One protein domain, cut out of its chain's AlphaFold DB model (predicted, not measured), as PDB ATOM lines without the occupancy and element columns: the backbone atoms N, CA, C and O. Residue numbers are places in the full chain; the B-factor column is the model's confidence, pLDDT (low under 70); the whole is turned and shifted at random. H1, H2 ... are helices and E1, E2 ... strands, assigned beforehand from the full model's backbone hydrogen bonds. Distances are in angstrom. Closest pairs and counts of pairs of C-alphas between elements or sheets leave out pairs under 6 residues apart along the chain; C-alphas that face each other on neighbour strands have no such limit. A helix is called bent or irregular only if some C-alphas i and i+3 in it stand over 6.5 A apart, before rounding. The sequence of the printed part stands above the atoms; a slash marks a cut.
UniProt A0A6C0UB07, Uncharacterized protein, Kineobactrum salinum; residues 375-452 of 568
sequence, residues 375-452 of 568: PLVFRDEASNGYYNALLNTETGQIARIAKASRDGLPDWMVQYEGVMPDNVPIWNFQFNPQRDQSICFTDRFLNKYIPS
ATOM      1  N   PRO A 375     -66.727 -47.542  87.680       91.75
ATOM      2  CA  PRO A 375     -67.280 -48.836  88.052       91.75
ATOM      3  C   PRO A 375     -67.975 -49.502  86.863       91.75
ATOM      4  O   PRO A 375     -68.733 -48.864  86.128       91.75
ATOM      5  N   LEU A 376     -67.735 -50.803  86.712       92.06
ATOM      6  CA  LEU A 376     -68.363 -51.680  85.727       92.06
ATOM      7  C   LEU A 376     -69.091 -52.818  86.445       92.06
ATOM      8  O   LEU A 376     -68.618 -53.327  87.465       92.06
ATOM      9  N   VAL A 377     -70.218 -53.251  85.887       94.12
ATOM     10  CA  VAL A 377     -70.962 -54.433  86.337       94.12
ATOM     11  C   VAL A 377     -71.397 -55.235  85.123       94.12
ATOM     12  O   VAL A 377     -71.807 -54.656  84.123       94.12
ATOM     13  N   PHE A 378     -71.304 -56.558  85.197       94.75
ATOM     14  CA  PHE A 378     -71.709 -57.431  84.098       94.75
ATOM     15  C   PHE A 378     -72.053 -58.839  84.590       94.75
ATOM     16  O   PHE A 378     -71.709 -59.242  85.704       94.75
ATOM     17  N   ARG A 379     -72.740 -59.601  83.740       95.94
ATOM     18  CA  ARG A 379     -72.922 -61.047  83.873       95.94
ATOM     19  C   ARG A 379     -72.050 -61.738  82.833       95.94
ATOM     20  O   ARG A 379     -72.116 -61.395  81.659       95.94
ATOM     21  N   ASP A 380     -71.259 -62.708  83.263       95.50
ATOM     22  CA  ASP A 380     -70.475 -63.536  82.350       95.50
ATOM     23  C   ASP A 380     -71.386 -64.510  81.592       95.50
ATOM     24  O   ASP A 380     -72.157 -65.248  82.217       95.50
ATOM     25  N   GLU A 381     -71.288 -64.515  80.262       94.69
ATOM     26  CA  GLU A 381     -72.093 -65.358  79.371       94.69
ATOM     27  C   GLU A 381     -71.883 -66.854  79.653       94.69
ATOM     28  O   GLU A 381     -72.846 -67.612  79.758       94.69
ATOM     29  N   ALA A 382     -70.630 -67.273  79.862       91.81
ATOM     30  CA  ALA A 382     -70.284 -68.684  80.019       91.81
ATOM     31  C   ALA A 382     -70.640 -69.245  81.406       91.81
ATOM     32  O   ALA A 382     -71.213 -70.329  81.519       91.81
ATOM     33  N   SER A 383     -70.285 -68.537  82.485       91.56
ATOM     34  CA  SER A 383     -70.486 -69.036  83.856       91.56
ATOM     35  C   SER A 383     -71.805 -68.612  84.499       91.56
ATOM     36  O   SER A 383     -72.125 -69.094  85.588       91.56
ATOM     37  N   ASN A 384     -72.548 -67.686  83.883       92.31
ATOM     38  CA  ASN A 384     -73.705 -67.010  84.480       92.31
ATOM     39  C   ASN A 384     -73.409 -66.288  85.808       92.31
ATOM     40  O   ASN A 384     -74.332 -65.919  86.536       92.31
ATOM     41  N   GLY A 385     -72.134 -66.079  86.142       94.19
ATOM     42  CA  GLY A 385     -71.723 -65.332  87.323       94.19
ATOM     43  C   GLY A 385     -71.886 -63.828  87.123       94.19
ATOM     44  O   GLY A 385     -71.602 -63.309  86.047       94.19
ATOM     45  N   TYR A 386     -72.302 -63.123  88.173       96.12
ATOM     46  CA  TYR A 386     -72.264 -61.663  88.210       96.12
ATOM     47  C   TYR A 386     -70.906 -61.185  88.707       96.12
ATOM     48  O   TYR A 386     -70.320 -61.779  89.617       96.12
ATOM     49  N   TYR A 387     -70.427 -60.098  88.120       95.56
ATOM     50  CA  TYR A 387     -69.143 -59.503  88.435       95.56
ATOM     51  C   TYR A 387     -69.274 -57.992  88.568       95.56
ATOM     52  O   TYR A 387     -70.090 -57.353  87.899       95.56
ATOM     53  N   ASN A 388     -68.437 -57.436  89.432       94.69
ATOM     54  CA  ASN A 388     -68.198 -56.011  89.527       94.69
ATOM     55  C   ASN A 388     -66.713 -55.724  89.297       94.69
ATOM     56  O   ASN A 388     -65.852 -56.551  89.606       94.69
ATOM     57  N   ALA A 389     -66.409 -54.577  88.702       92.00
ATOM     58  CA  ALA A 389     -65.047 -54.184  88.399       92.00
ATOM     59  C   ALA A 389     -64.842 -52.671  88.527       92.00
ATOM     60  O   ALA A 389     -65.790 -51.890  88.496       92.00
ATOM     61  N   LEU A 390     -63.580 -52.276  88.680       90.81
ATOM     62  CA  LEU A 390     -63.103 -50.903  88.581       90.81
ATOM     63  C   LEU A 390     -62.151 -50.807  87.406       90.81
ATOM     64  O   LEU A 390     -61.129 -51.495  87.375       90.81
ATOM     65  N   LEU A 391     -62.476 -49.925  86.475       88.94
ATOM     66  CA  LEU A 391     -61.615 -49.543  85.374       88.94
ATOM     67  C   LEU A 391     -60.794 -48.321  85.783       88.94
ATOM     68  O   LEU A 391     -61.354 -47.294  86.173       88.94
ATOM     69  N   ASN A 392     -59.473 -48.415  85.660       86.88
ATOM     70  CA  ASN A 392     -58.629 -47.234  85.606       86.88
ATOM     71  C   ASN A 392     -58.785 -46.621  84.210       86.88
ATOM     72  O   ASN A 392     -58.393 -47.210  83.205       86.88
ATOM     73  N   THR A 393     -59.397 -45.448  84.153       85.75
ATOM     74  CA  THR A 393     -59.756 -44.766  82.907       85.75
ATOM     75  C   THR A 393     -58.570 -44.068  82.247       85.75
ATOM     76  O   THR A 393     -58.627 -43.791  81.052       85.75
ATOM     77  N   GLU A 394     -57.492 -43.820  82.994       81.94
ATOM     78  CA  GLU A 394     -56.245 -43.268  82.458       81.94
ATOM     79  C   GLU A 394     -55.466 -44.334  81.690       81.94
ATOM     80  O   GLU A 394     -55.019 -44.087  80.574       81.94
ATOM     81  N   THR A 395     -55.351 -45.537  82.265       78.19
ATOM     82  CA  THR A 395     -54.591 -46.649  81.670       78.19
ATOM     83  C   THR A 395     -55.438 -47.578  80.805       78.19
ATOM     84  O   THR A 395     -54.894 -48.398  80.072       78.19
ATOM     85  N   GLY A 396     -56.768 -47.500  80.906       78.94
ATOM     86  CA  GLY A 396     -57.691 -48.422  80.242       78.94
ATOM     87  C   GLY A 396     -57.658 -49.841  80.823       78.94
ATOM     88  O   GLY A 396     -58.168 -50.773  80.205       78.94
ATOM     89  N   GLN A 397     -57.055 -50.039  81.999       80.06
ATOM     90  CA  GLN A 397     -56.886 -51.356  82.614       80.06
ATOM     91  C   GLN A 397     -57.859 -51.583  83.771       80.06
ATOM     92  O   GLN A 397     -58.198 -50.666  84.520       80.06
ATOM     93  N   ILE A 398     -58.276 -52.835  83.969       84.00
ATOM     94  CA  ILE A 398     -59.054 -53.224  85.147       84.00
ATOM     95  C   ILE A 398     -58.162 -53.176  86.390       84.00
ATOM     96  O   ILE A 398     -57.247 -53.980  86.547       84.00
ATOM     97  N   ALA A 399     -58.466 -52.249  87.295       83.88
ATOM     98  CA  ALA A 399     -57.794 -52.102  88.580       83.88
ATOM     99  C   ALA A 399     -58.256 -53.158  89.595       83.88
ATOM    100  O   ALA A 399     -57.472 -53.634  90.414       83.88
ATOM    101  N   ARG A 400     -59.542 -53.531  89.563       85.75
ATOM    102  CA  ARG A 400     -60.121 -54.550  90.448       85.75
ATOM    103  C   ARG A 400     -61.291 -55.232  89.764       85.75
ATOM    104  O   ARG A 400     -62.067 -54.566  89.096       85.75
ATOM    105  N   ILE A 401     -61.452 -56.530  89.985       89.25
ATOM    106  CA  ILE A 401     -62.645 -57.285  89.595       89.25
ATOM    107  C   ILE A 401     -62.946 -58.336  90.659       89.25
ATOM    108  O   ILE A 401     -62.025 -58.912  91.237       89.25
ATOM    109  N   ALA A 402     -64.224 -58.560  90.952       90.38
ATOM    110  CA  ALA A 402     -64.668 -59.592  91.875       90.38
ATOM    111  C   ALA A 402     -66.012 -60.184  91.439       90.38
ATOM    112  O   ALA A 402     -66.835 -59.523  90.806       90.38
ATOM    113  N   LYS A 403     -66.236 -61.451  91.802       93.25
ATOM    114  CA  LYS A 403     -67.556 -62.074  91.691       93.25
ATOM    115  C   LYS A 403     -68.494 -61.432  92.716       93.25
ATOM    116  O   LYS A 403     -68.097 -61.216  93.859       93.25
ATOM    117  N   ALA A 404     -69.728 -61.173  92.314       93.44
ATOM    118  CA  ALA A 404     -70.755 -60.539  93.129       93.44
ATOM    119  C   ALA A 404     -72.086 -61.301  93.030       93.44
ATOM    120  O   ALA A 404     -72.258 -62.190  92.193       93.44
ATOM    121  N   SER A 405     -73.035 -60.955  93.898       93.25
ATOM    122  CA  SER A 405     -74.449 -61.286  93.708       93.25
ATOM    123  C   SER A 405     -75.132 -60.165  92.925       93.25
ATOM    124  O   SER A 405     -74.681 -59.022  92.963       93.25
ATOM    125  N   ARG A 406     -76.247 -60.475  92.253       92.12
ATOM    126  CA  ARG A 406     -77.059 -59.462  91.562       92.12
ATOM    127  C   ARG A 406     -77.496 -58.338  92.511       92.12
ATOM    128  O   ARG A 406     -77.436 -57.177  92.126       92.12
ATOM    129  N   ASP A 407     -77.861 -58.694  93.740       92.06
ATOM    130  CA  ASP A 407     -78.360 -57.755  94.751       92.06
ATOM    131  C   ASP A 407     -77.271 -56.826  95.304       92.06
ATOM    132  O   ASP A 407     -77.587 -55.743  95.776       92.06
ATOM    133  N   GLY A 408     -75.991 -57.215  95.223       92.12
ATOM    134  CA  GLY A 408     -74.866 -56.386  95.674       92.12
ATOM    135  C   GLY A 408     -74.308 -55.431  94.609       92.12
ATOM    136  O   GLY A 408     -73.480 -54.577  94.926       92.12
ATOM    137  N   LEU A 409     -74.721 -55.566  93.343       93.38
ATOM    138  CA  LEU A 409     -74.265 -54.682  92.261       93.38
ATOM    139  C   LEU A 409     -74.707 -53.215  92.442       93.38
ATOM    140  O   LEU A 409     -73.877 -52.340  92.197       93.38
ATOM    141  N   PRO A 410     -75.947 -52.906  92.877       91.38
ATOM    142  CA  PRO A 410     -76.374 -51.524  93.087       91.38
ATOM    143  C   PRO A 410     -75.528 -50.788  94.131       91.38
ATOM    144  O   PRO A 410     -75.038 -49.696  93.847       91.38
ATOM    145  N   ASP A 411     -75.287 -51.403  95.294       90.00
ATOM    146  CA  ASP A 411     -74.472 -50.811  96.365       90.00
ATOM    147  C   ASP A 411     -73.044 -50.523  95.887       90.00
ATOM    148  O   ASP A 411     -72.490 -49.453  96.150       90.00
ATOM    149  N   TRP A 412     -72.473 -51.448  95.108       91.75
ATOM    150  CA  TRP A 412     -71.175 -51.257  94.469       91.75
ATOM    151  C   TRP A 412     -71.166 -50.057  93.517       91.75
ATOM    152  O   TRP A 412     -70.257 -49.230  93.580       91.75
ATOM    153  N   MET A 413     -72.167 -49.943  92.639       90.75
ATOM    154  CA  MET A 413     -72.253 -48.823  91.701       90.75
ATOM    155  C   MET A 413     -72.345 -47.493  92.449       90.75
ATOM    156  O   MET A 413     -71.580 -46.581  92.146       90.75
ATOM    157  N   VAL A 414     -73.196 -47.400  93.475       88.19
ATOM    158  CA  VAL A 414     -73.353 -46.184  94.289       88.19
ATOM    159  C   VAL A 414     -72.052 -45.803  94.996       88.19
ATOM    160  O   VAL A 414     -71.684 -44.629  94.991       88.19
ATOM    161  N   GLN A 415     -71.321 -46.777  95.551       88.50
ATOM    162  CA  GLN A 415     -70.048 -46.539  96.242       88.50
ATOM    163  C   GLN A 415     -69.004 -45.840  95.355       88.50
ATOM    164  O   GLN A 415     -68.187 -45.069  95.857       88.50
ATOM    165  N   TYR A 416     -69.038 -46.093  94.048       88.12
ATOM    166  CA  TYR A 416     -68.120 -45.509  93.069       88.12
ATOM    167  C   TYR A 416     -68.805 -44.475  92.162       88.12
ATOM    168  O   TYR A 416     -68.335 -44.195  91.054       88.12
ATOM    169  N   GLU A 417     -69.912 -43.887  92.629       87.44
ATOM    170  CA  GLU A 417     -70.691 -42.853  91.932       87.44
ATOM    171  C   GLU A 417     -71.099 -43.258  90.497       87.44
ATOM    172  O   GLU A 417     -71.098 -42.444  89.570       87.44
ATOM    173  N   GLY A 418     -71.340 -44.548  90.282       87.25
ATOM    174  CA  GLY A 418     -71.885 -45.115  89.054       87.25
ATOM    175  C   GLY A 418     -73.409 -45.174  89.092       87.25
ATOM    176  O   GLY A 418     -74.037 -45.022  90.140       87.25
ATOM    177  N   VAL A 419     -74.010 -45.433  87.933       87.06
ATOM    178  CA  VAL A 419     -75.459 -45.614  87.793       87.06
ATOM    179  C   VAL A 419     -75.747 -47.064  87.454       87.06
ATOM    180  O   VAL A 419     -75.187 -47.592  86.496       87.06
ATOM    181  N   MET A 420     -76.605 -47.713  88.237       88.06
ATOM    182  CA  MET A 420     -76.981 -49.096  87.973       88.06
ATOM    183  C   MET A 420     -77.899 -49.148  86.740       88.06
ATOM    184  O   MET A 420     -78.967 -48.530  86.771       88.06
ATOM    185  N   PRO A 421     -77.534 -49.880  85.673       81.81
ATOM    186  CA  PRO A 421     -78.426 -50.052  84.537       81.81
ATOM    187  C   PRO A 421     -79.642 -50.903  84.928       81.81
ATOM    188  O   PRO A 421     -79.546 -51.792  85.779       81.81
ATOM    189  N   ASP A 422     -80.779 -50.671  84.264       81.00
ATOM    190  CA  ASP A 422     -82.005 -51.469  84.449       81.00
ATOM    191  C   ASP A 422     -81.741 -52.968  84.195       81.00
ATOM    192  O   ASP A 422     -82.229 -53.834  84.927       81.00
ATOM    193  N   ASN A 423     -80.923 -53.266  83.180       84.31
ATOM    194  CA  ASN A 423     -80.481 -54.611  82.829       84.31
ATOM    195  C   ASN A 423     -78.959 -54.714  82.959       84.31
ATOM    196  O   ASN A 423     -78.226 -53.902  82.399       84.31
ATOM    197  N   VAL A 424     -78.474 -55.743  83.661       89.50
ATOM    198  CA  VAL A 424     -77.031 -56.008  83.768       89.50
ATOM    199  C   VAL A 424     -76.511 -56.489  82.408       89.50
ATOM    200  O   VAL A 424     -77.041 -57.488  81.905       89.50
ATOM    201  N   PRO A 425     -75.493 -55.839  81.817       90.38
ATOM    202  CA  PRO A 425     -74.984 -56.231  80.510       90.38
ATOM    203  C   PRO A 425     -74.309 -57.605  80.573       90.38
ATOM    204  O   PRO A 425     -73.724 -57.991  81.589       90.38
ATOM    205  N   ILE A 426     -74.395 -58.350  79.472       93.75
ATOM    206  CA  ILE A 426     -73.760 -59.664  79.315       93.75
ATOM    207  C   ILE A 426     -72.423 -59.471  78.609       93.75
ATOM    208  O   ILE A 426     -72.371 -58.787  77.587       93.75
ATOM    209  N   TRP A 427     -71.360 -60.020  79.190       94.44
ATOM    210  CA  TRP A 427     -69.988 -59.902  78.702       94.44
ATOM    211  C   TRP A 427     -69.338 -61.283  78.597       94.44
ATOM    212  O   TRP A 427     -69.673 -62.202  79.348       94.44
ATOM    213  N   ASN A 428     -68.351 -61.399  77.714       93.81
ATOM    214  CA  ASN A 428     -67.491 -62.566  77.589       93.81
ATOM    215  C   ASN A 428     -66.256 -62.409  78.484       93.81
ATOM    216  O   ASN A 428     -65.325 -61.680  78.139       93.81
ATOM    217  N   PHE A 429     -66.237 -63.087  79.640       92.81
ATOM    218  CA  PHE A 429     -65.116 -63.034  80.583       92.81
ATOM    219  C   PHE A 429     -64.252 -64.300  80.499       92.81
ATOM    220  O   PHE A 429     -64.441 -65.281  81.227       92.81
ATOM    221  N   GLN A 430     -63.255 -64.280  79.614       89.62
ATOM    222  CA  GLN A 430     -62.471 -65.459  79.227       89.62
ATOM    223  C   GLN A 430     -60.964 -65.242  79.393       89.62
ATOM    224  O   GLN A 430     -60.454 -64.140  79.244       89.62
ATOM    225  N   PHE A 431     -60.229 -66.321  79.678       87.06
ATOM    226  CA  PHE A 431     -58.769 -66.339  79.581       87.06
ATOM    227  C   PHE A 431     -58.357 -66.556  78.124       87.06
ATOM    228  O   PHE A 431     -58.538 -67.656  77.598       87.06
ATOM    229  N   ASN A 432     -57.843 -65.512  77.475       87.69
ATOM    230  CA  ASN A 432     -57.348 -65.580  76.104       87.69
ATOM    231  C   ASN A 432     -56.013 -64.824  75.981       87.69
ATOM    232  O   ASN A 432     -56.012 -63.629  75.695       87.69
ATOM    233  N   PRO A 433     -54.865 -65.485  76.188       83.94
ATOM    234  CA  PRO A 433     -53.573 -64.809  76.185       83.94
ATOM    235  C   PRO A 433     -53.121 -64.357  74.787       83.94
ATOM    236  O   PRO A 433     -52.235 -63.513  74.695       83.94
ATOM    237  N   GLN A 434     -53.748 -64.856  73.715       84.44
ATOM    238  CA  GLN A 434     -53.488 -64.425  72.335       84.44
ATOM    239  C   GLN A 434     -54.115 -63.062  72.009       84.44
ATOM    240  O   GLN A 434     -53.745 -62.437  71.020       84.44
ATOM    241  N   ARG A 435     -55.066 -62.589  72.827       83.44
ATOM    242  CA  ARG A 435     -55.675 -61.265  72.682       83.44
ATOM    243  C   ARG A 435     -54.982 -60.281  73.621       83.44
ATOM    244  O   ARG A 435     -55.169 -60.347  74.833       83.44
ATOM    245  N   ASP A 436     -54.232 -59.338  73.054       73.38
ATOM    246  CA  ASP A 436     -53.484 -58.346  73.843       73.38
ATOM    247  C   ASP A 436     -54.390 -57.305  74.527       73.38
ATOM    248  O   ASP A 436     -54.021 -56.722  75.547       73.38
ATOM    249  N   GLN A 437     -55.605 -57.096  74.008       75.06
ATOM    250  CA  GLN A 437     -56.601 -56.223  74.632       75.06
ATOM    251  C   GLN A 437     -57.128 -56.850  75.930       75.06
ATOM    252  O   GLN A 437     -57.736 -57.923  75.925       75.06
ATOM    253  N   SER A 438     -56.937 -56.145  77.046       79.12
ATOM    254  CA  SER A 438     -57.496 -56.521  78.349       79.12
ATOM    255  C   SER A 438     -59.014 -56.341  78.394       79.12
ATOM    256  O   SER A 438     -59.708 -57.131  79.029       79.12
ATOM    257  N   ILE A 439     -59.528 -55.324  77.703       85.25
ATOM    258  CA  ILE A 439     -60.941 -54.975  77.621       85.25
ATOM    259  C   ILE A 439     -61.280 -54.530  76.199       85.25
ATOM    260  O   ILE A 439     -60.503 -53.823  75.561       85.25
ATOM    261  N   CYS A 440     -62.442 -54.945  75.710       87.19
ATOM    262  CA  CYS A 440     -63.032 -54.439  74.481       87.19
ATOM    263  C   CYS A 440     -64.516 -54.181  74.737       87.19
ATOM    264  O   CYS A 440     -65.275 -55.113  75.004       87.19
ATOM    265  N   PHE A 441     -64.911 -52.910  74.697       86.50
ATOM    266  CA  PHE A 441     -66.280 -52.498  75.003       86.50
ATOM    267  C   PHE A 441     -67.249 -52.890  73.889       86.50
ATOM    268  O   PHE A 441     -68.311 -53.429  74.185       86.50
ATOM    269  N   THR A 442     -66.832 -52.725  72.631       85.19
ATOM    270  CA  THR A 442     -67.618 -53.090  71.446       85.19
ATOM    271  C   THR A 442     -67.991 -54.574  71.439       85.19
ATOM    272  O   THR A 442     -69.168 -54.911  71.328       85.19
ATOM    273  N   ASP A 443     -67.023 -55.463  71.678       87.19
ATOM    274  CA  ASP A 443     -67.261 -56.915  71.755       87.19
ATOM    275  C   ASP A 443     -67.831 -57.369  73.111       87.19
ATOM    276  O   ASP A 443     -68.093 -58.559  73.308       87.19
ATOM    277  N   ARG A 444     -67.943 -56.453  74.085       89.50
ATOM    278  CA  ARG A 444     -68.232 -56.757  75.497       89.50
ATOM    279  C   ARG A 444     -67.353 -57.888  76.028       89.50
ATOM    280  O   ARG A 444     -67.815 -58.839  76.656       89.50
ATOM    281  N   PHE A 445     -66.061 -57.791  75.746       91.06
ATOM    282  CA  PHE A 445     -65.070 -58.793  76.098       91.06
ATOM    283  C   PHE A 445     -64.164 -58.277  77.212       91.06
ATOM    284  O   PHE A 445     -63.638 -57.163  77.147       91.06
ATOM    285  N   LEU A 446     -63.930 -59.126  78.210       90.94
ATOM    286  CA  LEU A 446     -62.931 -58.889  79.237       90.94
ATOM    287  C   LEU A 446     -61.980 -60.078  79.331       90.94
ATOM    288  O   LEU A 446     -62.393 -61.222  79.539       90.94
ATOM    289  N   ASN A 447     -60.686 -59.792  79.240       88.19
ATOM    290  CA  ASN A 447     -59.664 -60.809  79.352       88.19
ATOM    291  C   ASN A 447     -59.364 -61.121  80.822       88.19
ATOM    292  O   ASN A 447     -59.084 -60.238  81.642       88.19
ATOM    293  N   LYS A 448     -59.362 -62.410  81.159       87.06
ATOM    294  CA  LYS A 448     -58.809 -62.899  82.426       87.06
ATOM    295  C   LYS A 448     -57.289 -62.821  82.429       87.06
ATOM    296  O   LYS A 448     -56.726 -62.840  83.510       87.06
ATOM    297  N   TYR A 449     -56.640 -62.770  81.269       82.88
ATOM    298  CA  TYR A 449     -55.191 -62.667  81.155       82.88
ATOM    299  C   TYR A 449     -54.727 -61.207  81.170       82.88
ATOM    300  O   TYR A 449     -55.241 -60.382  80.415       82.88
ATOM    301  N   ILE A 450     -53.728 -60.911  82.000       76.81
ATOM    302  CA  ILE A 450     -52.989 -59.650  82.002       76.81
ATOM    303  C   ILE A 450     -51.529 -59.982  81.667       76.81
ATOM    304  O   ILE A 450     -50.887 -60.705  82.438       76.81
ATOM    305  N   PRO A 451     -50.971 -59.456  80.560       75.50
ATOM    306  CA  PRO A 451     -49.560 -59.665  80.248       75.50
ATOM    307  C   PRO A 451     -48.671 -59.094  81.361       75.50
ATOM    308  O   PRO A 451     -49.046 -58.134  82.042       75.50
ATOM    309  N   SER A 452     -47.489 -59.670  81.576       76.69
ATOM    310  CA  SER A 452     -46.523 -59.095  82.520       76.69
ATOM    311  C   SER A 452     -46.001 -57.753  82.004       76.69
ATOM    312  O   SER A 452     -46.135 -57.426  80.823       76.69
TER     313      SER A 452
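This is residues 375 to 452 of the 568 residues of an uncharacterized protein of Kineobactrum salinum (UniProt A0A6C0UB07). A strongly curled five-stranded sheet, like part of a barrel, has the helix H1 packed along E2 and E1 near one end of the long axis. The hairpins of E1, E2 and E3 make one part of the sheet; E4 and E5 continue it beyond E1, and the long loop of residues 431 to 444 and the tail after E5 lie toward the other end of that axis. The printed part has 78 residues, with one named helix and five named strands in the order E1, E2, E3, H1, E4, E5. The sheet's order is E3, E2, E1, E4, E5, mixed, and the class is mixed, helices and strands. The whole is compact, with a radius of gyration of the C-alphas of 12.2 A and spans of 34 by 29 by 20 A.

E1, residues 375 to 380, E2, residues 386 to 392, and E3, residues 397 to 404, form a meander, each strand the antiparallel neighbour of the one before. N 389 and O 376 of the hairpin E1 and E2 are 2.8 A apart, within hydrogen-bond range; in the hairpin E2 and E3, N 390 and O 400 are also 2.8 A apart. E3 bends by 52 degrees at residue 400. H1, residues 406 to 415, is on the sheet at a height over the sheet of 8.9 A, over E2 and, only just, over E1, with 3 of its C-alphas falling on E1. It runs along the strands, at 4 degrees to E2 on the local plane, and the arrangement is two layers, a helix on one face of a sheet. The closest C-alphas of H1 and E1 are those of Pro 375 and Met 413, 6.2 A apart. In H1, 4 of 6 O i to N i+4 pairs are within hydrogen-bond range. E4, residues 426 to 430, is parallel to E1, with N 427 and O 379 2.9 A apart. E3, H1 and E4 form a split strand-helix-strand unit, two strands of one sheet that are not neighbours, joined through a helix, with E2 and E1 between them in the sheet, and its crossover is right-handed. E5, residues 445 to 447, is an edge strand parallel to E4, with N 446 and O 428 2.9 A apart.

E1 begins at C-alpha 375, (-67.280, -48.836, 88.052), and is 16.1 A long. E2 measures 20.0 A, E3 19.7 A and E4 12.7 A. H1 is 15.4 A long and only just irregular: C-alphas 407 and 410 are 6.7 A apart. E5, 6.6 A long, ends at C-alpha 447, (-59.664, -60.809, 79.352).

The C-alphas farthest apart, those of Asp 422 and Ser 452, are 36.3 A from each other. The printed part has no cut, and the link E4 to E5 is long, with 14 residues. Mean pLDDT of the printed part is 88.1, and no printed residue is under 70.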